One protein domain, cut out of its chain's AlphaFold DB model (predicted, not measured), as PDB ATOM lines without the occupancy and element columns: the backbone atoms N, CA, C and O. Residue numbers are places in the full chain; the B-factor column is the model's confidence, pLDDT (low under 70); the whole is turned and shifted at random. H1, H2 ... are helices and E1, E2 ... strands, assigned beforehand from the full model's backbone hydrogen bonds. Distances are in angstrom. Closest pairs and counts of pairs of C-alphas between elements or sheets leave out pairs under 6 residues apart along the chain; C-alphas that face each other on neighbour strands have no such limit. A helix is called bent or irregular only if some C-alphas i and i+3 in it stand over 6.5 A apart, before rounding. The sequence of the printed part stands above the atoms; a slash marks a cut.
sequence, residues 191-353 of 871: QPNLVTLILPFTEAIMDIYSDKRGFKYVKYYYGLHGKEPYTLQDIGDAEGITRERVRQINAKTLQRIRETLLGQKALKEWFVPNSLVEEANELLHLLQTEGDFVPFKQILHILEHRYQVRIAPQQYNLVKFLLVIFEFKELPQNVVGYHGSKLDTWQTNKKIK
ATOM      1  N   GLN A 191       2.497 -26.440  44.997       78.88
ATOM      2  CA  GLN A 191       3.706 -27.214  45.272       78.88
ATOM      3  C   GLN A 191       3.690 -28.484  44.401       78.88
ATOM      4  O   GLN A 191       2.736 -29.265  44.492       78.88
ATOM      5  N   PRO A 192       4.709 -28.729  43.557       87.19
ATOM      6  CA  PRO A 192       4.703 -29.890  42.681       87.19
ATOM      7  C   PRO A 192       4.864 -31.185  43.484       87.19
ATOM      8  O   PRO A 192       5.823 -31.372  44.222       87.19
ATOM      9  N   ASN A 193       3.935 -32.126  43.320       91.06
ATOM     10  CA  ASN A 193       4.026 -33.425  43.978       91.06
ATOM     11  C   ASN A 193       4.928 -34.369  43.171       91.06
ATOM     12  O   ASN A 193       4.514 -34.935  42.159       91.06
ATOM     13  N   LEU A 194       6.164 -34.580  43.625       91.44
ATOM     14  CA  LEU A 194       7.115 -35.434  42.909       91.44
ATOM     15  C   LEU A 194       6.674 -36.893  42.818       91.44
ATOM     16  O   LEU A 194       7.004 -37.554  41.837       91.44
ATOM     17  N   VAL A 195       5.904 -37.406  43.782       90.25
ATOM     18  CA  VAL A 195       5.413 -38.789  43.727       90.25
ATOM     19  C   VAL A 195       4.490 -38.968  42.527       90.25
ATOM     20  O   VAL A 195       4.616 -39.959  41.819       90.25
ATOM     21  N   THR A 196       3.601 -38.016  42.245       88.81
ATOM     22  CA  THR A 196       2.682 -38.115  41.100       88.81
ATOM     23  C   THR A 196       3.324 -37.667  39.789       88.81
ATOM     24  O   THR A 196       3.001 -38.215  38.735       88.81
ATOM     25  N   LEU A 197       4.259 -36.715  39.843       91.19
ATOM     26  CA  LEU A 197       4.876 -36.120  38.659       91.19
ATOM     27  C   LEU A 197       6.076 -36.905  38.118       91.19
ATOM     28  O   LEU A 197       6.404 -36.748  36.945       91.19
ATOM     29  N   ILE A 198       6.727 -37.771  38.904       92.81
ATOM     30  CA  ILE A 198       7.973 -38.423  38.466       92.81
ATOM     31  C   ILE A 198       7.787 -39.340  37.250       92.81
ATOM     32  O   ILE A 198       8.649 -39.359  36.369       92.81
ATOM     33  N   LEU A 199       6.671 -40.070  37.152       91.31
ATOM     34  CA  LEU A 199       6.380 -40.918  35.991       91.31
ATOM     35  C   LEU A 199       6.097 -40.101  34.717       91.31
ATOM     36  O   LEU A 199       6.817 -40.321  33.742       91.31
ATOM     37  N   PRO A 200       5.140 -39.147  34.696       91.00
ATOM     38  CA  PRO A 200       4.889 -38.335  33.502       91.00
ATOM     39  C   PRO A 200       6.094 -37.465  33.122       91.00
ATOM     40  O   PRO A 200       6.391 -37.314  31.940       91.00
ATOM     41  N   PHE A 201       6.852 -36.959  34.103       91.62
ATOM     42  CA  PHE A 201       8.121 -36.278  33.846       91.62
ATOM     43  C   PHE A 201       9.126 -37.201  33.151       91.62
ATOM     44  O   PHE A 201       9.742 -36.820  32.157       91.62
ATOM     45  N   THR A 202       9.278 -38.431  33.646       91.75
ATOM     46  CA  THR A 202      10.186 -39.409  33.041       91.75
ATOM     47  C   THR A 202       9.759 -39.756  31.616       91.75
ATOM     48  O   THR A 202      10.613 -39.796  30.735       91.75
ATOM     49  N   GLU A 203       8.464 -39.966  31.368       90.69
ATOM     50  CA  GLU A 203       7.919 -40.219  30.027       90.69
ATOM     51  C   GLU A 203       8.261 -39.075  29.063       90.69
ATOM     52  O   GLU A 203       8.907 -39.313  28.039       90.69
ATOM     53  N   ALA A 204       7.969 -37.831  29.449       88.44
ATOM     54  CA  ALA A 204       8.267 -36.648  28.644       88.44
ATOM     55  C   ALA A 204       9.770 -36.497  28.348       88.44
ATOM     56  O   ALA A 204      10.175 -36.274  27.206       88.44
ATOM     57  N   ILE A 205      10.628 -36.673  29.358       89.56
ATOM     58  CA  ILE A 205      12.083 -36.586  29.187       89.56
ATOM     59  C   ILE A 205      12.607 -37.678  28.250       89.56
ATOM     60  O   ILE A 205      13.489 -37.422  27.426       89.56
ATOM     61  N   MET A 206      12.086 -38.897  28.350       89.56
ATOM     62  CA  MET A 206      12.526 -40.002  27.502       89.56
ATOM     63  C   MET A 206      12.101 -39.831  26.047       89.56
ATOM     64  O   MET A 206      12.876 -40.189  25.155       89.56
ATOM     65  N   ASP A 207      10.943 -39.222  25.797       87.44
ATOM     66  CA  ASP A 207      10.525 -38.836  24.451       87.44
ATOM     67  C   ASP A 207      11.425 -37.734  23.873       87.44
ATOM     68  O   ASP A 207      11.904 -37.871  22.744       87.44
ATOM     69  N   ILE A 208      11.780 -36.716  24.668       86.06
ATOM     70  CA  ILE A 208      12.716 -35.648  24.264       86.06
ATOM     71  C   ILE A 208      14.094 -36.216  23.901       86.06
ATOM     72  O   ILE A 208      14.699 -35.821  22.904       86.06
ATOM     73  N   TYR A 209      14.603 -37.177  24.676       86.06
ATOM     74  CA  TYR A 209      15.868 -37.854  24.369       86.06
ATOM     75  C   TYR A 209      15.747 -38.937  23.284       86.06
ATOM     76  O   TYR A 209      16.767 -39.534  22.925       86.06
ATOM     77  N   SER A 210      14.540 -39.204  22.771       85.56
ATOM     78  CA  SER A 210      14.240 -40.312  21.851       85.56
ATOM     79  C   SER A 210      14.717 -41.678  22.376       85.56
ATOM     80  O   SER A 210      15.086 -42.567  21.607       85.56
ATOM     81  N   ASP A 211      14.711 -41.866  23.699       87.81
ATOM     82  CA  ASP A 211      15.222 -43.056  24.388       87.81
ATOM     83  C   ASP A 211      14.086 -43.993  24.826       87.81
ATOM     84  O   ASP A 211      13.977 -44.411  25.981       87.81
ATOM     85  N   LYS A 212      13.226 -44.358  23.868       87.19
ATOM     86  CA  LYS A 212      12.088 -45.271  24.099       87.19
ATOM     87  C   LYS A 212      12.532 -46.619  24.670       87.19
ATOM     88  O   LYS A 212      11.832 -47.228  25.476       87.19
ATOM     89  N   ARG A 213      13.720 -47.077  24.262       90.31
ATOM     90  CA  ARG A 213      14.331 -48.319  24.739       90.31
ATOM     91  C   ARG A 213      14.740 -48.216  26.207       90.31
ATOM     92  O   ARG A 213      14.379 -49.089  26.991       90.31
ATOM     93  N   GLY A 214      15.468 -47.163  26.581       89.31
ATOM     94  CA  GLY A 214      15.876 -46.927  27.961       89.31
ATOM     95  C   GLY A 214      14.677 -46.791  28.892       89.31
ATOM     96  O   GLY A 214      14.659 -47.411  29.955       89.31
ATOM     97  N   PHE A 215      13.645 -46.065  28.457       92.12
ATOM     98  CA  PHE A 215      12.408 -45.936  29.217       92.12
ATOM     99  C   PHE A 215      11.693 -47.272  29.419       92.12
ATOM    100  O   PHE A 215      11.342 -47.607  30.547       92.12
ATOM    101  N   LYS A 216      11.534 -48.072  28.354       92.44
ATOM    102  CA  LYS A 216      10.932 -49.415  28.420       92.44
ATOM    103  C   LYS A 216      11.617 -50.280  29.483       92.44
ATOM    104  O   LYS A 216      10.941 -50.920  30.284       92.44
ATOM    105  N   TYR A 217      12.949 -50.278  29.517       93.81
ATOM    106  CA  TYR A 217      13.712 -51.138  30.428       93.81
ATOM    107  C   TYR A 217      13.600 -50.675  31.879       93.81
ATOM    108  O   TYR A 217      13.397 -51.501  32.767       93.81
ATOM    109  N   VAL A 218      13.642 -49.364  32.123       93.31
ATOM    110  CA  VAL A 218      13.393 -48.780  33.448       93.31
ATOM    111  C   VAL A 218      11.956 -49.063  33.904       93.31
ATOM    112  O   VAL A 218      11.747 -49.502  35.034       93.31
ATOM    113  N   LYS A 219      10.967 -48.903  33.016       93.12
ATOM    114  CA  LYS A 219       9.543 -49.132  33.302       93.12
ATOM    115  C   LYS A 219       9.253 -50.579  33.713       93.12
ATOM    116  O   LYS A 219       8.469 -50.809  34.635       93.12
ATOM    117  N   TYR A 220       9.892 -51.555  33.068       93.81
ATOM    118  CA  TYR A 220       9.770 -52.965  33.449       93.81
ATOM    119  C   TYR A 220      10.570 -53.320  34.699       93.81
ATOM    120  O   TYR A 220      10.041 -54.008  35.568       93.81
ATOM    121  N   TYR A 221      11.799 -52.818  34.823       92.88
ATOM    122  CA  TYR A 221      12.674 -53.147  35.947       92.88
ATOM    123  C   TYR A 221      12.151 -52.618  37.289       92.88
ATOM    124  O   TYR A 221      12.275 -53.295  38.300       92.88
ATOM    125  N   TYR A 222      11.531 -51.434  37.304       91.50
ATOM    126  CA  TYR A 222      10.950 -50.844  38.517       91.50
ATOM    127  C   TYR A 222       9.438 -51.077  38.654       91.50
ATOM    128  O   TYR A 222       8.816 -50.488  39.528       91.50
ATOM    129  N   GLY A 223       8.814 -51.895  37.795       90.94
ATOM    130  CA  GLY A 223       7.377 -52.187  37.910       90.94
ATOM    131  C   GLY A 223       6.457 -50.979  37.652       90.94
ATOM    132  O   GLY A 223       5.307 -50.965  38.078       90.94
ATOM    133  N   LEU A 224       6.918 -49.960  36.917       89.19
ATOM    134  CA  LEU A 224       6.167 -48.721  36.627       89.19
ATOM    135  C   LEU A 224       5.056 -48.907  35.570       89.19
ATOM    136  O   LEU A 224       4.515 -47.945  35.030       89.19
ATOM    137  N   HIS A 225       4.737 -50.152  35.226       85.62
ATOM    138  CA  HIS A 225       3.694 -50.539  34.275       85.62
ATOM    139  C   HIS A 225       2.476 -51.174  34.967       85.62
ATOM    140  O   HIS A 225       1.643 -51.785  34.301       85.62
ATOM    141  N   GLY A 226       2.384 -51.056  36.296       81.19
ATOM    142  CA  GLY A 226       1.259 -51.562  37.086       81.19
ATOM    143  C   GLY A 226       1.284 -53.071  37.346       81.19
ATOM    144  O   GLY A 226       0.280 -53.620  37.789       81.19
ATOM    145  N   LYS A 227       2.407 -53.748  37.071       82.88
ATOM    146  CA  LYS A 227       2.657 -55.142  37.471       82.88
ATOM    147  C   LYS A 227       3.985 -55.239  38.224       82.88
ATOM    148  O   LYS A 227       4.719 -54.255  38.323       82.88
ATOM    149  N   GLU A 228       4.275 -56.435  38.730       84.75
ATOM    150  CA  GLU A 228       5.523 -56.744  39.431       84.75
ATOM    151  C   GLU A 228       6.774 -56.396  38.594       84.75
ATOM    152  O   GLU A 228       6.752 -56.508  37.361       84.75
ATOM    153  N   PRO A 229       7.866 -55.949  39.240       90.94
ATOM    154  CA  PRO A 229       9.117 -55.633  38.565       90.94
ATOM    155  C   PRO A 229       9.765 -56.886  37.963       90.94
ATOM    156  O   PRO A 229       9.816 -57.944  38.588       90.94
ATOM    157  N   TYR A 230      10.323 -56.743  36.762       93.44
ATOM    158  CA  TYR A 230      11.116 -57.791  36.117       93.44
ATOM    159  C   TYR A 230      12.589 -57.693  36.510       93.44
ATOM    160  O   TYR A 230      13.123 -56.600  36.718       93.44
ATOM    161  N   THR A 231      13.297 -58.822  36.547       93.88
ATOM    162  CA  THR A 231      14.742 -58.804  36.774       93.88
ATOM    163  C   THR A 231      15.489 -58.299  35.535       93.88
ATOM    164  O   THR A 231      14.998 -58.330  34.407       93.88
ATOM    165  N   LEU A 232      16.740 -57.863  35.724       94.25
ATOM    166  CA  LEU A 232      17.619 -57.511  34.599       94.25
ATOM    167  C   LEU A 232      17.835 -58.687  33.631       94.25
ATOM    168  O   LEU A 232      18.154 -58.451  32.468       94.25
ATOM    169  N   GLN A 233      17.723 -59.925  34.126       94.06
ATOM    170  CA  GLN A 233      17.860 -61.129  33.313       94.06
ATOM    171  C   GLN A 233      16.607 -61.335  32.456       94.06
ATOM    172  O   GLN A 233      16.749 -61.446  31.246       94.06
ATOM    173  N   ASP A 234      15.410 -61.240  33.045       94.81
ATOM    174  CA  ASP A 234      14.138 -61.390  32.317       94.81
ATOM    175  C   ASP A 234      14.018 -60.384  31.165       94.81
ATOM    176  O   ASP A 234      13.632 -60.728  30.049       94.81
ATOM    177  N   ILE A 235      14.404 -59.127  31.421       93.81
ATOM    178  CA  ILE A 235      14.425 -58.071  30.399       93.81
ATOM    179  C   ILE A 235      15.476 -58.383  29.329       93.81
ATOM    180  O   ILE A 235      15.248 -58.122  28.152       93.81
ATOM    181  N   GLY A 236      16.628 -58.927  29.726       94.38
ATOM    182  CA  GLY A 236      17.689 -59.310  28.801       94.38
ATOM    183  C   GLY A 236      17.252 -60.418  27.848       94.38
ATOM    184  O   GLY A 236      17.401 -60.274  26.636       94.38
ATOM    185  N   ASP A 237      16.637 -61.467  28.389       94.94
ATOM    186  CA  ASP A 237      16.163 -62.626  27.632       94.94
ATOM    187  C   ASP A 237      15.025 -62.247  26.674       94.94
ATOM    188  O   ASP A 237      15.048 -62.634  25.507       94.94
ATOM    189  N   ALA A 238      14.082 -61.408  27.120       93.69
ATOM    190  CA  ALA A 238      12.994 -60.909  26.276       93.69
ATOM    191  C   ALA A 238      13.477 -60.016  25.115       93.69
ATOM    192  O   ALA A 238      12.829 -59.942  24.072       93.69
ATOM    193  N   GLU A 239      14.607 -59.328  25.290       92.69
ATOM    194  CA  GLU A 239      15.141 -58.344  24.340       92.69
ATOM    195  C   GLU A 239      16.363 -58.854  23.556       92.69
ATOM    196  O   GLU A 239      16.944 -58.105  22.766       92.69
ATOM    197  N   GLY A 240      16.782 -60.104  23.785       93.25
ATOM    198  CA  GLY A 240      17.946 -60.714  23.139       93.25
ATOM    199  C   GLY A 240      19.281 -60.042  23.487       93.25
ATOM    200  O   GLY A 240      20.183 -59.996  22.649       93.25
ATOM    201  N   ILE A 241      19.422 -59.480  24.692       95.19
ATOM    202  CA  ILE A 241      20.654 -58.828  25.162       95.19
ATOM    203  C   ILE A 241      21.096 -59.342  26.532       95.19
ATOM    204  O   ILE A 241      20.314 -59.854  27.322       95.19
ATOM    205  N   THR A 242      22.376 -59.165  26.856       95.31
ATOM    206  CA  THR A 242      22.898 -59.609  28.152       95.31
ATOM    207  C   THR A 242      22.347 -58.774  29.310       95.31
ATOM    208  O   THR A 242      22.142 -57.562  29.189       95.31
ATOM    209  N   ARG A 243      22.216 -59.396  30.487       95.88
ATOM    210  CA  ARG A 243      21.887 -58.726  31.758       95.88
ATOM    211  C   ARG A 243      22.733 -57.476  32.016       95.88
ATOM    212  O   ARG A 243      22.221 -56.444  32.445       95.88
ATOM    213  N   GLU A 244      24.038 -57.560  31.750       93.81
ATOM    214  CA  GLU A 244      24.961 -56.435  31.933       93.81
ATOM    215  C   GLU A 244      24.646 -55.288  30.966       93.81
ATOM    216  O   GLU A 244      24.701 -54.117  31.349       93.81
ATOM    217  N   ARG A 245      24.225 -55.600  29.735       95.19
ATOM    218  CA  ARG A 245      23.795 -54.580  28.783       95.19
ATOM    219  C   ARG A 245      22.522 -53.869  29.242       95.19
ATOM    220  O   ARG A 245      22.468 -52.644  29.145       95.19
ATOM    221  N   VAL A 246      21.541 -54.597  29.782       94.31
ATOM    222  CA  VAL A 246      20.332 -54.004  30.387       94.31
ATOM    223  C   VAL A 246      20.715 -53.075  31.543       94.31
ATOM    224  O   VAL A 246      20.266 -51.930  31.590       94.31
ATOM    225  N   ARG A 247      21.614 -53.518  32.435       94.81
ATOM    226  CA  ARG A 247      22.110 -52.721  33.571       94.81
ATOM    227  C   ARG A 247      22.730 -51.395  33.123       94.81
ATOM    228  O   ARG A 247      22.435 -50.355  33.708       94.81
ATOM    229  N   GLN A 248      23.581 -51.428  32.096       95.38
ATOM    230  CA  GLN A 248      24.225 -50.233  31.540       95.38
ATOM    231  C   GLN A 248      23.211 -49.250  30.953       95.38
ATOM    232  O   GLN A 248      23.341 -48.043  31.159       95.38
ATOM    233  N   ILE A 249      22.205 -49.759  30.234       93.50
ATOM    234  CA  ILE A 249      21.133 -48.933  29.671       93.50
ATOM    235  C   ILE A 249      20.348 -48.271  30.806       93.50
ATOM    236  O   ILE A 249      20.254 -47.049  30.818       93.50
ATOM    237  N   ASN A 250      19.891 -49.034  31.804       94.44
ATOM    238  CA  ASN A 250      19.162 -48.483  32.951       94.44
ATOM    239  C   ASN A 250      19.977 -47.421  33.700       94.44
ATOM    240  O   ASN A 250      19.452 -46.349  33.989       94.44
ATOM    241  N   ALA A 251      21.264 -47.669  33.965       93.81
ATOM    242  CA  ALA A 251      22.133 -46.704  34.642       93.81
ATOM    243  C   ALA A 251      22.254 -45.384  33.860       93.81
ATOM    244  O   ALA A 251      22.109 -44.306  34.435       93.81
ATOM    245  N   LYS A 252      22.454 -45.466  32.538       94.38
ATOM    246  CA  LYS A 252      22.523 -44.289  31.660       94.38
ATOM    247  C   LYS A 252      21.197 -43.524  31.626       94.38
ATOM    248  O   LYS A 252      21.202 -42.295  31.639       94.38
ATOM    249  N   THR A 253      20.077 -44.240  31.575       94.06
ATOM    250  CA  THR A 253      18.731 -43.657  31.580       94.06
ATOM    251  C   THR A 253      18.454 -42.909  32.882       94.06
ATOM    252  O   THR A 253      18.086 -41.738  32.846       94.06
ATOM    253  N   LEU A 254      18.702 -43.545  34.030       94.94
ATOM    254  CA  LEU A 254      18.519 -42.947  35.358       94.94
ATOM    255  C   LEU A 254      19.361 -41.684  35.543       94.94
ATOM    256  O   LEU A 254      18.854 -40.674  36.024       94.94
ATOM    257  N   GLN A 255      20.623 -41.717  35.104       93.44
ATOM    258  CA  GLN A 255      21.507 -40.557  35.172       93.44
ATOM    259  C   GLN A 255      20.950 -39.370  34.372       93.44
ATOM    260  O   GLN A 255      20.918 -38.251  34.878       93.44
ATOM    261  N   ARG A 256      20.438 -39.608  33.157       91.25
ATOM    262  CA  ARG A 256      19.814 -38.556  32.335       91.25
ATOM    263  C   ARG A 256      18.588 -37.943  33.005       91.25
ATOM    264  O   ARG A 256      18.435 -36.723  32.967       91.25
ATOM    265  N   ILE A 257      17.727 -38.778  33.592       92.81
ATOM    266  CA  ILE A 257      16.520 -38.322  34.297       92.81
ATOM    267  C   ILE A 257      16.921 -37.437  35.476       92.81
ATOM    268  O   ILE A 257      16.433 -36.318  35.584       92.81
ATOM    269  N   ARG A 258      17.865 -37.901  36.303       93.44
ATOM    270  CA  ARG A 258      18.371 -37.158  37.460       93.44
ATOM    271  C   ARG A 258      18.963 -35.805  37.078       93.44
ATOM    272  O   ARG A 258      18.553 -34.796  37.638       93.44
ATOM    273  N   GLU A 259      19.923 -35.785  36.152       89.44
ATOM    274  CA  GLU A 259      20.608 -34.552  35.733       89.44
ATOM    275  C   GLU A 259      19.608 -33.508  35.222       89.44
ATOM    276  O   GLU A 259      19.792 -32.311  35.426       89.44
ATOM    277  N   THR A 260      18.533 -33.966  34.580       88.44
ATOM    278  CA  THR A 260      17.486 -33.082  34.064       88.44
ATOM    279  C   THR A 260      16.531 -32.625  35.175       88.44
ATOM    280  O   THR A 260      16.225 -31.442  35.249       88.44
ATOM    281  N   LEU A 261      16.107 -33.524  36.075       90.00
ATOM    282  CA  LEU A 261      15.224 -33.206  37.209       90.00
ATOM    283  C   LEU A 261      15.859 -32.207  38.185       90.00
ATOM    284  O   LEU A 261      15.182 -31.314  38.677       90.00
ATOM    285  N   LEU A 262      17.163 -32.341  38.445       88.50
ATOM    286  CA  LEU A 262      17.906 -31.472  39.362       88.50
ATOM    287  C   LEU A 262      18.445 -30.196  38.693       88.50
ATOM    288  O   LEU A 262      19.236 -29.483  39.304       88.50
ATOM    289  N   GLY A 263      18.076 -29.919  37.436       83.12
ATOM    290  CA  GLY A 263      18.503 -28.712  36.715       83.12
ATOM    291  C   GLY A 263      19.988 -28.677  36.324       83.12
ATOM    292  O   GLY A 263      20.491 -27.646  35.896       83.12
ATOM    293  N   GLN A 264      20.705 -29.798  36.428       82.31
ATOM    294  CA  GLN A 264      22.142 -29.894  36.125       82.31
ATOM    295  C   GLN A 264      22.426 -29.938  34.620       82.31
ATOM    296  O   GLN A 264      23.564 -29.749  34.186       82.31
ATOM    297  N   LYS A 265      21.402 -30.216  33.808       77.75
ATOM    298  CA  LYS A 265      21.520 -30.354  32.360       77.75
ATOM    299  C   LYS A 265      20.452 -29.559  31.629       77.75
ATOM    300  O   LYS A 265      19.269 -29.883  31.682       77.75
ATOM    301  N   ALA A 266      20.905 -28.562  30.873       72.38
ATOM    302  CA  ALA A 266      20.040 -27.756  30.028       72.38
ATOM    303  C   ALA A 266      19.503 -28.560  28.834       72.38
ATOM    304  O   ALA A 266      20.232 -29.306  28.167       72.38
ATOM    305  N   LEU A 267      18.224 -28.354  28.530       74.00
ATOM    306  CA  LEU A 267      17.575 -28.866  27.331       74.00
ATOM    307  C   LEU A 267      17.565 -27.770  26.246       74.00
ATOM    308  O   LEU A 267      17.497 -26.569  26.526       74.00
ATOM    309  N   LYS A 268      17.692 -28.182  24.978       70.06
ATOM    310  CA  LYS A 268      17.800 -27.244  23.848       70.06
ATOM    311  C   LYS A 268      16.493 -26.496  23.609       70.06
ATOM    312  O   LYS A 268      16.468 -25.285  23.753       70.06
ATOM    313  N   GLU A 269      15.443 -27.230  23.261       75.19
ATOM    314  CA  GLU A 269      14.119 -26.703  22.882       75.19
ATOM    315  C   GLU A 269      13.104 -26.790  24.026       75.19
ATOM    316  O   GLU A 269      11.974 -26.339  23.897       75.19
ATOM    317  N   TRP A 270      13.510 -27.370  25.153       78.06
ATOM    318  CA  TRP A 270      12.646 -27.631  26.297       78.06
ATOM    319  C   TRP A 270      13.233 -27.000  27.555       78.06
ATOM    320  O   TRP A 270      14.421 -26.671  27.588       78.06
ATOM    321  N   PHE A 271      12.430 -26.861  28.604       77.44
ATOM    322  CA  PHE A 271      12.919 -26.514  29.938       77.44
ATOM    323  C   PHE A 271      12.142 -27.260  31.023       77.44
ATOM    324  O   PHE A 271      10.974 -27.608  30.850       77.44
ATOM    325  N   VAL A 272      12.802 -27.515  32.149       80.62
ATOM    326  CA  VAL A 272      12.138 -28.030  33.349       80.62
ATOM    327  C   VAL A 272      11.670 -26.828  34.167       80.62
ATOM    328  O   VAL A 272      12.483 -25.932  34.388       80.62
ATOM    329  N   PRO A 273      10.397 -26.759  34.595       81.69
ATOM    330  CA  PRO A 273       9.932 -25.649  35.422       81.69
ATOM    331  C   PRO A 273      10.768 -25.503  36.700       81.69
ATOM    332  O   PRO A 273      11.012 -26.496  37.386       81.69
ATOM    333  N   ASN A 274      11.163 -24.272  37.042       79.00
ATOM    334  CA  ASN A 274      12.021 -24.002  38.205       79.00
ATOM    335  C   ASN A 274      11.412 -24.519  39.513       79.00
ATOM    336  O   ASN A 274      12.121 -25.135  40.298       79.00
ATOM    337  N   SER A 275      10.092 -24.396  39.684       80.81
ATOM    338  CA  SER A 275       9.381 -24.927  40.853       80.81
ATOM    339  C   SER A 275       9.570 -26.436  41.050       80.81
ATOM    340  O   SER A 275       9.625 -26.909  42.180       80.81
ATOM    341  N   LEU A 276       9.698 -27.210  39.963       85.44
ATOM    342  CA  LEU A 276       9.972 -28.648  40.040       85.44
ATOM    343  C   LEU A 276      11.415 -28.929  40.454       85.44
ATOM    344  O   LEU A 276      11.666 -29.860  41.216       85.44
ATOM    345  N   VAL A 277      12.357 -28.150  39.918       86.50
ATOM    346  CA  VAL A 277      13.786 -28.280  40.225       86.50
ATOM    347  C   VAL A 277      14.043 -27.919  41.686       86.50
ATOM    348  O   VAL A 277      14.758 -28.642  42.377       86.50
ATOM    349  N   GLU A 278      13.446 -26.829  42.163       86.06
ATOM    350  CA  GLU A 278      13.500 -26.387  43.558       86.06
ATOM    351  C   GLU A 278      12.950 -27.474  44.483       86.06
ATOM    352  O   GLU A 278      13.677 -27.969  45.340       86.06
ATOM    353  N   GLU A 279      11.733 -27.959  44.225       90.25
ATOM    354  CA  GLU A 279      11.120 -29.029  45.016       90.25
ATOM    355  C   GLU A 279      11.955 -30.322  45.018       90.25
ATOM    356  O   GLU A 279      12.099 -30.967  46.057       90.25
ATOM    357  N   ALA A 280      12.542 -30.711  43.881       90.94
ATOM    358  CA  ALA A 280      13.404 -31.891  43.799       90.94
ATOM    359  C   ALA A 280      14.686 -31.745  44.624       90.94
ATOM    360  O   ALA A 280      15.099 -32.706  45.277       90.94
ATOM    361  N   ASN A 281      15.305 -30.563  44.618       91.75
ATOM    362  CA  ASN A 281      16.491 -30.288  45.426       91.75
ATOM    363  C   ASN A 281      16.152 -30.183  46.920       91.75
ATOM    364  O   ASN A 281      16.879 -30.740  47.743       91.75
ATOM    365  N   GLU A 282      15.036 -29.547  47.274       91.88
ATOM    366  CA  GLU A 282      14.557 -29.467  48.654       91.88
ATOM    367  C   GLU A 282      14.231 -30.845  49.225       91.88
ATOM    368  O   GLU A 282      14.683 -31.172  50.322       91.88
ATOM    369  N   LEU A 283      13.494 -31.683  48.487       93.62
ATOM    370  CA  LEU A 283      13.171 -33.036  48.934       93.62
ATOM    371  C   LEU A 283      14.433 -33.897  49.065       93.62
ATOM    372  O   LEU A 283      14.572 -34.643  50.037       93.62
ATOM    373  N   LEU A 284      15.362 -33.795  48.108       93.75
ATOM    374  CA  LEU A 284      16.652 -34.480  48.179       93.75
ATOM    375  C   LEU A 284      17.414 -34.084  49.451       93.75
ATOM    376  O   LEU A 284      17.881 -34.965  50.173       93.75
ATOM    377  N   HIS A 285      17.512 -32.783  49.730       92.19
ATOM    378  CA  HIS A 285      18.183 -32.264  50.919       92.19
ATOM    379  C   HIS A 285      17.479 -32.714  52.202       92.19
ATOM    380  O   HIS A 285      18.135 -33.231  53.103       92.19
ATOM    381  N   LEU A 286      16.147 -32.609  52.262       93.25
ATOM    382  CA  LEU A 286      15.335 -33.042  53.400       93.25
ATOM    383  C   LEU A 286      15.615 -34.506  53.759       93.25
ATOM    384  O   LEU A 286      15.979 -34.814  54.892       93.25
ATOM    385  N   LEU A 287      15.528 -35.412  52.782       93.75
ATOM    386  CA  LEU A 287      15.775 -36.836  53.011       93.75
ATOM    387  C   LEU A 287      17.230 -37.127  53.413       93.75
ATOM    388  O   LEU A 287      17.477 -38.077  54.150       93.75
ATOM    389  N   GLN A 288      18.196 -36.325  52.957       92.50
ATOM    390  CA  GLN A 288      19.592 -36.437  53.394       92.50
ATOM    391  C   GLN A 288      19.801 -35.932  54.828       92.50
ATOM    392  O   GLN A 288      20.598 -36.522  55.556       92.50
ATOM    393  N   THR A 289      19.083 -34.887  55.251       92.00
ATOM    394  CA  THR A 289      19.168 -34.346  56.618       92.00
ATOM    395  C   THR A 289      18.522 -35.237  57.674       92.00
ATOM    396  O   THR A 289      18.977 -35.239  58.814       92.00
ATOM    397  N   GLU A 290      17.524 -36.044  57.301       90.81
ATOM    398  CA  GLU A 290      16.898 -37.026  58.205       90.81
ATOM    399  C   GLU A 290      17.897 -38.063  58.738       90.81
ATOM    400  O   GLU A 290      17.778 -38.562  59.860       90.81
ATOM    401  N   GLY A 291      18.909 -38.390  57.938       88.75
ATOM    402  CA  GLY A 291      20.009 -39.249  58.340       88.75
ATOM    403  C   GLY A 291      20.520 -40.111  57.201       88.75
ATOM    404  O   GLY A 291      19.910 -40.230  56.143       88.75
ATOM    405  N   ASP A 292      21.652 -40.763  57.447       91.38
ATOM    406  CA  ASP A 292      22.352 -41.568  56.444       91.38
ATOM    407  C   ASP A 292      21.613 -42.846  56.019       91.38
ATOM    408  O   ASP A 292      21.810 -43.343  54.906       91.38
ATOM    409  N   PHE A 293      20.785 -43.381  56.920       91.06
ATOM    410  CA  PHE A 293      19.951 -44.563  56.727       91.06
ATOM    411  C   PHE A 293      18.542 -44.255  57.208       91.06
ATOM    412  O   PHE A 293      18.335 -44.060  58.405       91.06
ATOM    413  N   VAL A 294      17.587 -44.244  56.284       92.25
ATOM    414  CA  VAL A 294      16.196 -43.884  56.573       92.25
ATOM    415  C   VAL A 294      15.283 -45.063  56.224       92.25
ATOM    416  O   VAL A 294      15.317 -45.541  55.084       92.25
ATOM    417  N   PRO A 295      14.481 -45.577  57.175       93.12
ATOM    418  CA  PRO A 295      13.487 -46.603  56.894       93.12
ATOM    419  C   PRO A 295      12.475 -46.136  55.842       93.12
ATOM    420  O   PRO A 295      11.965 -45.019  55.906       93.12
ATOM    421  N   PHE A 296      12.104 -47.014  54.914       94.31
ATOM    422  CA  PHE A 296      11.144 -46.736  53.847       94.31
ATOM    423  C   PHE A 296       9.802 -46.241  54.400       94.31
ATOM    424  O   PHE A 296       9.219 -45.305  53.866       94.31
ATOM    425  N   LYS A 297       9.352 -46.782  55.541       92.62
ATOM    426  CA  LYS A 297       8.139 -46.314  56.232       92.62
ATOM    427  C   LYS A 297       8.239 -44.852  56.696       92.62
ATOM    428  O   LYS A 297       7.248 -44.133  56.623       92.62
ATOM    429  N   GLN A 298       9.413 -44.410  57.152       93.62
ATOM    430  CA  GLN A 298       9.645 -43.012  57.531       93.62
ATOM    431  C   GLN A 298       9.670 -42.110  56.293       93.62
ATOM    432  O   GLN A 298       9.064 -41.047  56.313       93.62
ATOM    433  N   ILE A 299      10.277 -42.566  55.191       95.25
ATOM    434  CA  ILE A 299      10.245 -41.849  53.906       95.25
ATOM    435  C   ILE A 299       8.800 -41.654  53.433       95.25
ATOM    436  O   ILE A 299       8.427 -40.545  53.063       95.25
ATOM    437  N   LEU A 300       7.976 -42.705  53.483       95.94
ATOM    438  CA  LEU A 300       6.553 -42.601  53.153       95.94
ATOM    439  C   LEU A 300       5.867 -41.546  54.024       95.94
ATOM    440  O   LEU A 300       5.206 -40.673  53.478       95.94
ATOM    441  N   HIS A 301       6.092 -41.561  55.340       95.19
ATOM    442  CA  HIS A 301       5.504 -40.573  56.248       95.19
ATOM    443  C   HIS A 301       5.917 -39.128  55.917       95.19
ATOM    444  O   HIS A 301       5.071 -38.236  55.910       95.19
ATOM    445  N   ILE A 302       7.194 -38.901  55.588       95.06
ATOM    446  CA  ILE A 302       7.703 -37.583  55.178       95.06
ATOM    447  C   ILE A 302       7.005 -37.107  53.901       95.06
ATOM    448  O   ILE A 302       6.572 -35.958  53.830       95.06
ATOM    449  N   LEU A 303       6.866 -37.981  52.902       95.00
ATOM    450  CA  LEU A 303       6.212 -37.647  51.633       95.00
ATOM    451  C   LEU A 303       4.706 -37.412  51.806       95.00
ATOM    452  O   LEU A 303       4.168 -36.467  51.233       95.00
ATOM    453  N   GLU A 304       4.033 -38.240  52.607       94.69
ATOM    454  CA  GLU A 304       2.611 -38.089  52.931       94.69
ATOM    455  C   GLU A 304       2.343 -36.759  53.643       94.69
ATOM    456  O   GLU A 304       1.413 -36.042  53.275       94.69
ATOM    457  N   HIS A 305       3.194 -36.383  54.603       93.62
ATOM    458  CA  HIS A 305       3.092 -35.107  55.308       93.62
ATOM    459  C   HIS A 305       3.443 -33.910  54.411       93.62
ATOM    460  O   HIS A 305       2.754 -32.893  54.445       93.62
ATOM    461  N   ARG A 306       4.495 -34.008  53.586       92.25
ATOM    462  CA  ARG A 306       4.918 -32.910  52.699       92.25
ATOM    463  C   ARG A 306       3.865 -32.599  51.640       92.25
ATOM    464  O   ARG A 306       3.569 -31.434  51.417       92.25
ATOM    465  N   TYR A 307       3.281 -33.626  51.029       91.50
ATOM    466  CA  TYR A 307       2.313 -33.456  49.944       91.50
ATOM    467  C   TYR A 307       0.850 -33.543  50.386       91.50
ATOM    468  O   TYR A 307      -0.031 -33.398  49.543       91.50
ATOM    469  N   GLN A 308       0.577 -33.780  51.673       88.75
ATOM    470  CA  GLN A 308      -0.778 -33.929  52.227       88.75
ATOM    471  C   GLN A 308      -1.611 -34.990  51.482       88.75
ATOM    472  O   GLN A 308      -2.809 -34.832  51.242       88.75
ATOM    473  N   VAL A 309      -0.962 -36.092  51.101       88.81
ATOM    474  CA  VAL A 309      -1.577 -37.231  50.403       88.81
ATOM    475  C   VAL A 309      -1.331 -38.516  51.175       88.81
ATOM    476  O   VAL A 309      -0.374 -38.619  51.932       88.81
ATOM    477  N   ARG A 310      -2.163 -39.530  50.939       91.50
ATOM    478  CA  ARG A 310      -1.902 -40.897  51.400       91.50
ATOM    479  C   ARG A 310      -1.312 -41.712  50.258       91.50
ATOM    480  O   ARG A 310      -1.901 -41.750  49.178       91.50
ATOM    481  N   ILE A 311      -0.193 -42.388  50.495       91.75
ATOM    482  CA  ILE A 311       0.488 -43.182  49.470       91.75
ATOM    483  C   ILE A 311       0.009 -44.631  49.568       91.75
ATOM    484  O   ILE A 311       0.252 -45.332  50.553       91.75
ATOM    485  N   ALA A 312      -0.688 -45.097  48.533       90.62
ATOM    486  CA  ALA A 312      -1.190 -46.467  48.477       90.62
ATOM    487  C   ALA A 312      -0.071 -47.468  48.102       90.62
ATOM    488  O   ALA A 312       0.884 -47.082  47.423       90.62
ATOM    489  N   PRO A 313      -0.180 -48.765  48.462       89.62
ATOM    490  CA  PRO A 313       0.839 -49.773  48.141       89.62
ATOM    491  C   PRO A 313       1.201 -49.864  46.651       89.62
ATOM    492  O   PRO A 313       2.354 -50.106  46.308       89.62
ATOM    493  N   GLN A 314       0.248 -49.596  45.750       86.88
ATOM    494  CA  GLN A 314       0.484 -49.573  44.299       86.88
ATOM    495  C   GLN A 314       1.482 -48.480  43.872       86.88
ATOM    496  O   GLN A 314       2.094 -48.579  42.813       86.88
ATOM    497  N   GLN A 315       1.662 -47.442  44.692       89.44
ATOM    498  CA  GLN A 315       2.576 -46.326  44.442       89.44
ATOM    499  C   GLN A 315       3.956 -46.536  45.088       89.44
ATOM    500  O   GLN A 315       4.856 -45.730  44.863       89.44
ATOM    501  N   TYR A 316       4.183 -47.613  45.850       92.62
ATOM    502  CA  TYR A 316       5.473 -47.838  46.519       92.62
ATOM    503  C   TYR A 316       6.624 -47.977  45.523       92.62
ATOM    504  O   TYR A 316       7.684 -47.398  45.738       92.62
ATOM    505  N   ASN A 317       6.402 -48.654  44.395       92.06
ATOM    506  CA  ASN A 317       7.399 -48.774  43.328       92.06
ATOM    507  C   ASN A 317       7.777 -47.413  42.722       92.06
ATOM    508  O   ASN A 317       8.934 -47.190  42.370       92.06
ATOM    509  N   LEU A 318       6.821 -46.485  42.658       92.81
ATOM    510  CA  LEU A 318       7.039 -45.127  42.168       92.81
ATOM    511  C   LEU A 318       7.902 -44.315  43.140       92.81
ATOM    512  O   LEU A 318       8.840 -43.640  42.722       92.81
ATOM    513  N   VAL A 319       7.641 -44.451  44.444       95.06
ATOM    514  CA  VAL A 319       8.485 -43.859  45.489       95.06
ATOM    515  C   VAL A 319       9.887 -44.468  45.451       95.06
ATOM    516  O   VAL A 319      10.865 -43.730  45.405       95.06
ATOM    517  N   LYS A 320      10.020 -45.801  45.389       94.31
ATOM    518  CA  LYS A 320      11.328 -46.473  45.267       94.31
ATOM    519  C   LYS A 320      12.093 -45.996  44.028       94.31
ATOM    520  O   LYS A 320      13.294 -45.754  44.105       94.31
ATOM    521  N   PHE A 321      11.404 -45.788  42.906       95.12
ATOM    522  CA  PHE A 321      11.995 -45.225  41.694       95.12
ATOM    523  C   PHE A 321      12.502 -43.788  41.892       95.12
ATOM    524  O   PHE A 321      13.634 -43.491  41.506       95.12
ATOM    525  N   LEU A 322      11.731 -42.923  42.561       95.50
ATOM    526  CA  LEU A 322      12.167 -41.570  42.928       95.50
ATOM    527  C   LEU A 322      13.440 -41.596  43.793       95.50
ATOM    528  O   LEU A 322      14.395 -40.874  43.505       95.50
ATOM    529  N   LEU A 323      13.507 -42.475  44.798       96.31
ATOM    530  CA  LEU A 323      14.695 -42.622  45.651       96.31
ATOM    531  C   LEU A 323      15.927 -43.075  44.853       96.31
ATOM    532  O   LEU A 323      17.037 -42.596  45.088       96.31
ATOM    533  N   VAL A 324      15.743 -43.951  43.864       95.19
ATOM    534  CA  VAL A 324      16.822 -44.360  42.955       95.19
ATOM    535  C   VAL A 324      17.286 -43.209  42.061       95.19
ATOM    536  O   VAL A 324      18.488 -43.085  41.826       95.19
ATOM    537  N   ILE A 325      16.387 -42.340  41.585       94.44
ATOM    538  CA  ILE A 325      16.762 -41.112  40.856       94.44
ATOM    539  C   ILE A 325      17.576 -40.184  41.763       94.44
ATOM    540  O   ILE A 325      18.561 -39.582  41.326       94.44
ATOM    541  N   PHE A 326      17.234 -40.129  43.050       94.69
ATOM    542  CA  PHE A 326      18.037 -39.466  44.074       94.69
ATOM    543  C   PHE A 326      19.373 -40.162  44.382       94.69
ATOM    544  O   PHE A 326      20.217 -39.590  45.072       94.69
ATOM    545  N   GLU A 327      19.628 -41.307  43.748       93.19
ATOM    546  CA  GLU A 327      20.805 -42.165  43.892       93.19
ATOM    547  C   GLU A 327      20.965 -42.738  45.301       93.19
ATOM    548  O   GLU A 327      22.076 -43.084  45.724       93.19
ATOM    549  N   PHE A 328      19.846 -42.863  46.010       95.00
ATOM    550  CA  PHE A 328      19.774 -43.602  47.255       95.00
ATOM    551  C   PHE A 328      19.792 -45.098  46.961       95.00
ATOM    552  O   PHE A 328      19.375 -45.557  45.892       95.00
ATOM    553  N   LYS A 329      20.321 -45.873  47.906       92.25
ATOM    554  CA  LYS A 329      20.489 -47.320  47.743       92.25
ATOM    555  C   LYS A 329      19.678 -48.071  48.780       92.25
ATOM    556  O   LYS A 329      19.901 -47.901  49.975       92.25
ATOM    557  N   GLU A 330      18.790 -48.935  48.314       90.81
ATOM    558  CA  GLU A 330      18.084 -49.888  49.165       90.81
ATOM    559  C   GLU A 330      19.077 -50.887  49.771       90.81
ATOM    560  O   GLU A 330      19.991 -51.385  49.097       90.81
ATOM    561  N   LEU A 331      18.916 -51.179  51.060       87.75
ATOM    562  CA  LEU A 331      19.708 -52.201  51.726       87.75
ATOM    563  C   LEU A 331      19.220 -53.600  51.300       87.75
ATOM    564  O   LEU A 331      18.024 -53.877  51.377       87.75
ATOM    565  N   PRO A 332      20.110 -54.527  50.892       80.38
ATOM    566  CA  PRO A 332      19.721 -55.891  50.563       80.38
ATOM    567  C   PRO A 332      19.010 -56.597  51.722       80.38
ATOM    568  O   PRO A 332      19.506 -56.671  52.855       80.38
ATOM    569  N   GLN A 333      17.872 -57.198  51.382       70.94
ATOM    570  CA  GLN A 333      17.023 -57.952  52.304       70.94
ATOM    571  C   GLN A 333      17.769 -59.164  52.885       70.94
ATOM    572  O   GLN A 333      17.822 -59.358  54.100       70.94
ATOM    573  N   ASN A 334      18.492 -59.907  52.042       70.56
ATOM    574  CA  ASN A 334      19.223 -61.104  52.454       70.56
ATOM    575  C   ASN A 334      20.722 -60.838  52.561       70.56
ATOM    576  O   ASN A 334      21.363 -60.393  51.610       70.56
ATOM    577  N   VAL A 335      21.292 -61.135  53.729       72.62
ATOM    578  CA  VAL A 335      22.722 -60.958  53.998       72.62
ATOM    579  C   VAL A 335      23.262 -62.225  54.627       72.62
ATOM    580  O   VAL A 335      22.783 -62.675  55.666       72.62
ATOM    581  N   VAL A 336      24.279 -62.795  53.990       70.25
ATOM    582  CA  VAL A 336      24.850 -64.080  54.390       70.25
ATOM    583  C   VAL A 336      25.353 -64.020  55.835       70.25
ATOM    584  O   VAL A 336      26.237 -63.236  56.188       70.25
ATOM    585  N   GLY A 337      24.802 -64.893  56.678       68.00
ATOM    586  CA  GLY A 337      25.220 -65.057  58.069       68.00
ATOM    587  C   GLY A 337      24.697 -63.997  59.042       68.00
ATOM    588  O   GLY A 337      25.250 -63.895  60.143       68.00
ATOM    589  N   TYR A 338      23.675 -63.233  58.655       77.69
ATOM    590  CA  TYR A 338      22.860 -62.409  59.543       77.69
ATOM    591  C   TYR A 338      21.413 -62.923  59.504       77.69
ATOM    592  O   TYR A 338      20.844 -63.050  58.426       77.69
ATOM    593  N   HIS A 339      20.858 -63.234  60.676       71.50
ATOM    594  CA  HIS A 339      19.543 -63.879  60.825       71.50
ATOM    595  C   HIS A 339      18.527 -62.996  61.567       71.50
ATOM    596  O   HIS A 339      17.425 -63.452  61.841       71.50
ATOM    597  N   GLY A 340      18.910 -61.767  61.930       73.62
ATOM    598  CA  GLY A 340      17.993 -60.822  62.560       73.62
ATOM    599  C   GLY A 340      17.001 -60.235  61.557       73.62
ATOM    600  O   GLY A 340      17.203 -60.305  60.337       73.62
ATOM    601  N   SER A 341      15.945 -59.630  62.078       81.19
ATOM    602  CA  SER A 341      15.005 -58.836  61.292       81.19
ATOM    603  C   SER A 341      15.675 -57.530  60.862       81.19
ATOM    604  O   SER A 341      16.573 -57.025  61.533       81.19
ATOM    605  N   LYS A 342      15.243 -56.950  59.739       80.19
ATOM    606  CA  LYS A 342      15.728 -55.650  59.254       80.19
ATOM    607  C   LYS A 342      14.566 -54.805  58.783       80.19
ATOM    608  O   LYS A 342      13.619 -55.322  58.197       80.19
ATOM    609  N   LEU A 343      14.675 -53.504  59.010       82.62
ATOM    610  CA  LEU A 343      13.793 -52.543  58.367       82.62
ATOM    611  C   LEU A 343      14.151 -52.440  56.875       82.62
ATOM    612  O   LEU A 343      15.333 -52.477  56.518       82.62
ATOM    613  N   ASP A 344      13.137 -52.303  56.015       88.00
ATOM    614  CA  ASP A 344      13.331 -51.842  54.635       88.00
ATOM    615  C   ASP A 344      13.896 -50.420  54.723       88.00
ATOM    616  O   ASP A 344      13.183 -49.501  55.116       88.00
ATOM    617  N   THR A 345      15.195 -50.263  54.475       91.31
ATOM    618  CA  THR A 345      15.954 -49.046  54.781       91.31
ATOM    619  C   THR A 345      16.770 -48.615  53.577       91.31
ATOM    620  O   THR A 345      17.348 -49.437  52.860       91.31
ATOM    621  N   TRP A 346      16.855 -47.302  53.386       93.69
ATOM    622  CA  TRP A 346      17.532 -46.667  52.268       93.69
ATOM    623  C   TRP A 346      18.729 -45.858  52.746       93.69
ATOM    624  O   TRP A 346      18.632 -45.069  53.683       93.69
ATOM    625  N   GLN A 347      19.862 -46.053  52.081       94.25
ATOM    626  CA  GLN A 347      21.054 -45.237  52.242       94.25
ATOM    627  C   GLN A 347      20.894 -43.934  51.457       94.25
ATOM    628  O   GLN A 347      20.824 -43.970  50.226       94.25
ATOM    629  N   THR A 348      20.924 -42.798  52.147       91.62
ATOM    630  CA  THR A 348      20.790 -41.457  51.549       91.62
ATOM    631  C   THR A 348      22.152 -40.833  51.228       91.62
ATOM    632  O   THR A 348      22.319 -40.117  50.236       91.62
ATOM    633  N   ASN A 349      23.174 -41.161  52.024       88.00
ATOM    634  CA  ASN A 349      24.521 -40.627  51.886       88.00
ATOM    635  C   ASN A 349      25.463 -41.616  51.191       88.00
ATOM    636  O   ASN A 349      25.905 -42.618  51.762       88.00
ATOM    637  N   LYS A 350      25.850 -41.286  49.957       84.56
ATOM    638  CA  LYS A 350      26.745 -42.095  49.113       84.56
ATOM    639  C   LYS A 350      28.145 -42.318  49.689       84.56
ATOM    640  O   LYS A 350      28.813 -43.254  49.253       84.56
ATOM    641  N   LYS A 351      28.620 -41.464  50.606       85.38
ATOM    642  CA  LYS A 351      29.980 -41.565  51.169       85.38
ATOM    643  C   LYS A 351      30.152 -42.814  52.040       85.38
ATOM    644  O   LYS A 351      31.272 -43.290  52.214       85.38
ATOM    645  N   ILE A 352      29.055 -43.369  52.554       86.12
ATOM    646  CA  ILE A 352      29.084 -44.519  53.458       86.12
ATOM    647  C   ILE A 352      29.245 -45.827  52.679       86.12
ATOM    648  O   ILE A 352      28.621 -46.067  51.641       86.12
ATOM    649  N   LYS A 353      30.102 -46.714  53.186       87.19
ATOM    650  CA  LYS A 353      30.398 -47.997  52.548       87.19
ATOM    651  C   LYS A 353      29.428 -49.059  53.052       87.19
ATOM    652  O   LYS A 353      29.617 -49.602  54.137       87.19
TER     653      LYS A 353
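AT A GLANCE: This is residues 191 to 353 of the 871 residues of a protein of Chloroflexi bacterium (UniProt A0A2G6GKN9). H7 sits in the middle, where two groups of helices meet: on one side the long helix H4, crossed by H2 and H3, with H1 folded back against H2; on the other side H5 and H6, which run opposite ways and are joined through the short strand E1. After H7 a long loop, of which residues 335 to 340 stick out, returns as E2, which pairs with E1 as a tiny antiparallel sheet. The printed part has 163 residues, with seven named helices and two named strands in the order H1 H2 H3 H4 H5 E1 H6 H7 E2, mostly helix. It is compact, with a radius of gyration of the C-alphas of 16.3 A and spans of 51 by 42 by 32 A.

HOW THE PARTS SIT: Strands E1, residues 293 to 295, and E2, residues 345 to 347, are antiparallel neighbours; N 294 and O 346 are 2.9 A apart, within hydrogen-bond range. H6, residues 296 to 307, and H7, residues 313 to 325, are near each other, with 11 pairs of C-alphas within 10 A. H5, residues 274 to 290, is close to H6 but not clearly touching, the closest C-alphas being Leu 287 and Ile 299, 7.5 A. H7 touches H4, residues 243 to 261, about perpendicular at 83 degrees, the closest C-alphas being Arg 258 and Ile 325, 5.5 A. H4 also touches H2, residues 212 to 221, at 75 degrees, Gly 214 and Thr 253 being closest, C-alphas 5.7 A apart. H3, residues 232 to 239, touches H4 at 78 degrees, with C-alphas 233 and 243 closest, 4.9 A. H1, residues 194 to 208, touches H7 at a steep tilt of 59 degrees, closest C-alphas 195 and 319, 6.2 A. H1 and H2 form a helical hairpin. Every O i to N i+4 pair is within hydrogen-bond range in H2, H3, H4, H5 and H6, but 9 of 11 in H1 and 7 of 9 in H7.

IN THESE COORDINATES: H1 begins at C-alpha 194 (7.115, -35.434, 42.909), and E2 ends at C-alpha 347 (21.054, -45.237, 52.242). H4 is 26.9 A long, H5 24.4 A, H1 and H7 19.5 A. H7 is irregular, with C-alphas 314 and 317 7.0 A apart; H1 only just, with C-alphas 196 and 199 6.9 A apart.

THE WHOLE: The C-alphas of Glu 269 and His 339 are farthest apart, 53.4 A. The links H4 to H5 and H7 to E2 are long. The printed part has no cut; Gly 337 alone has pLDDT under 70.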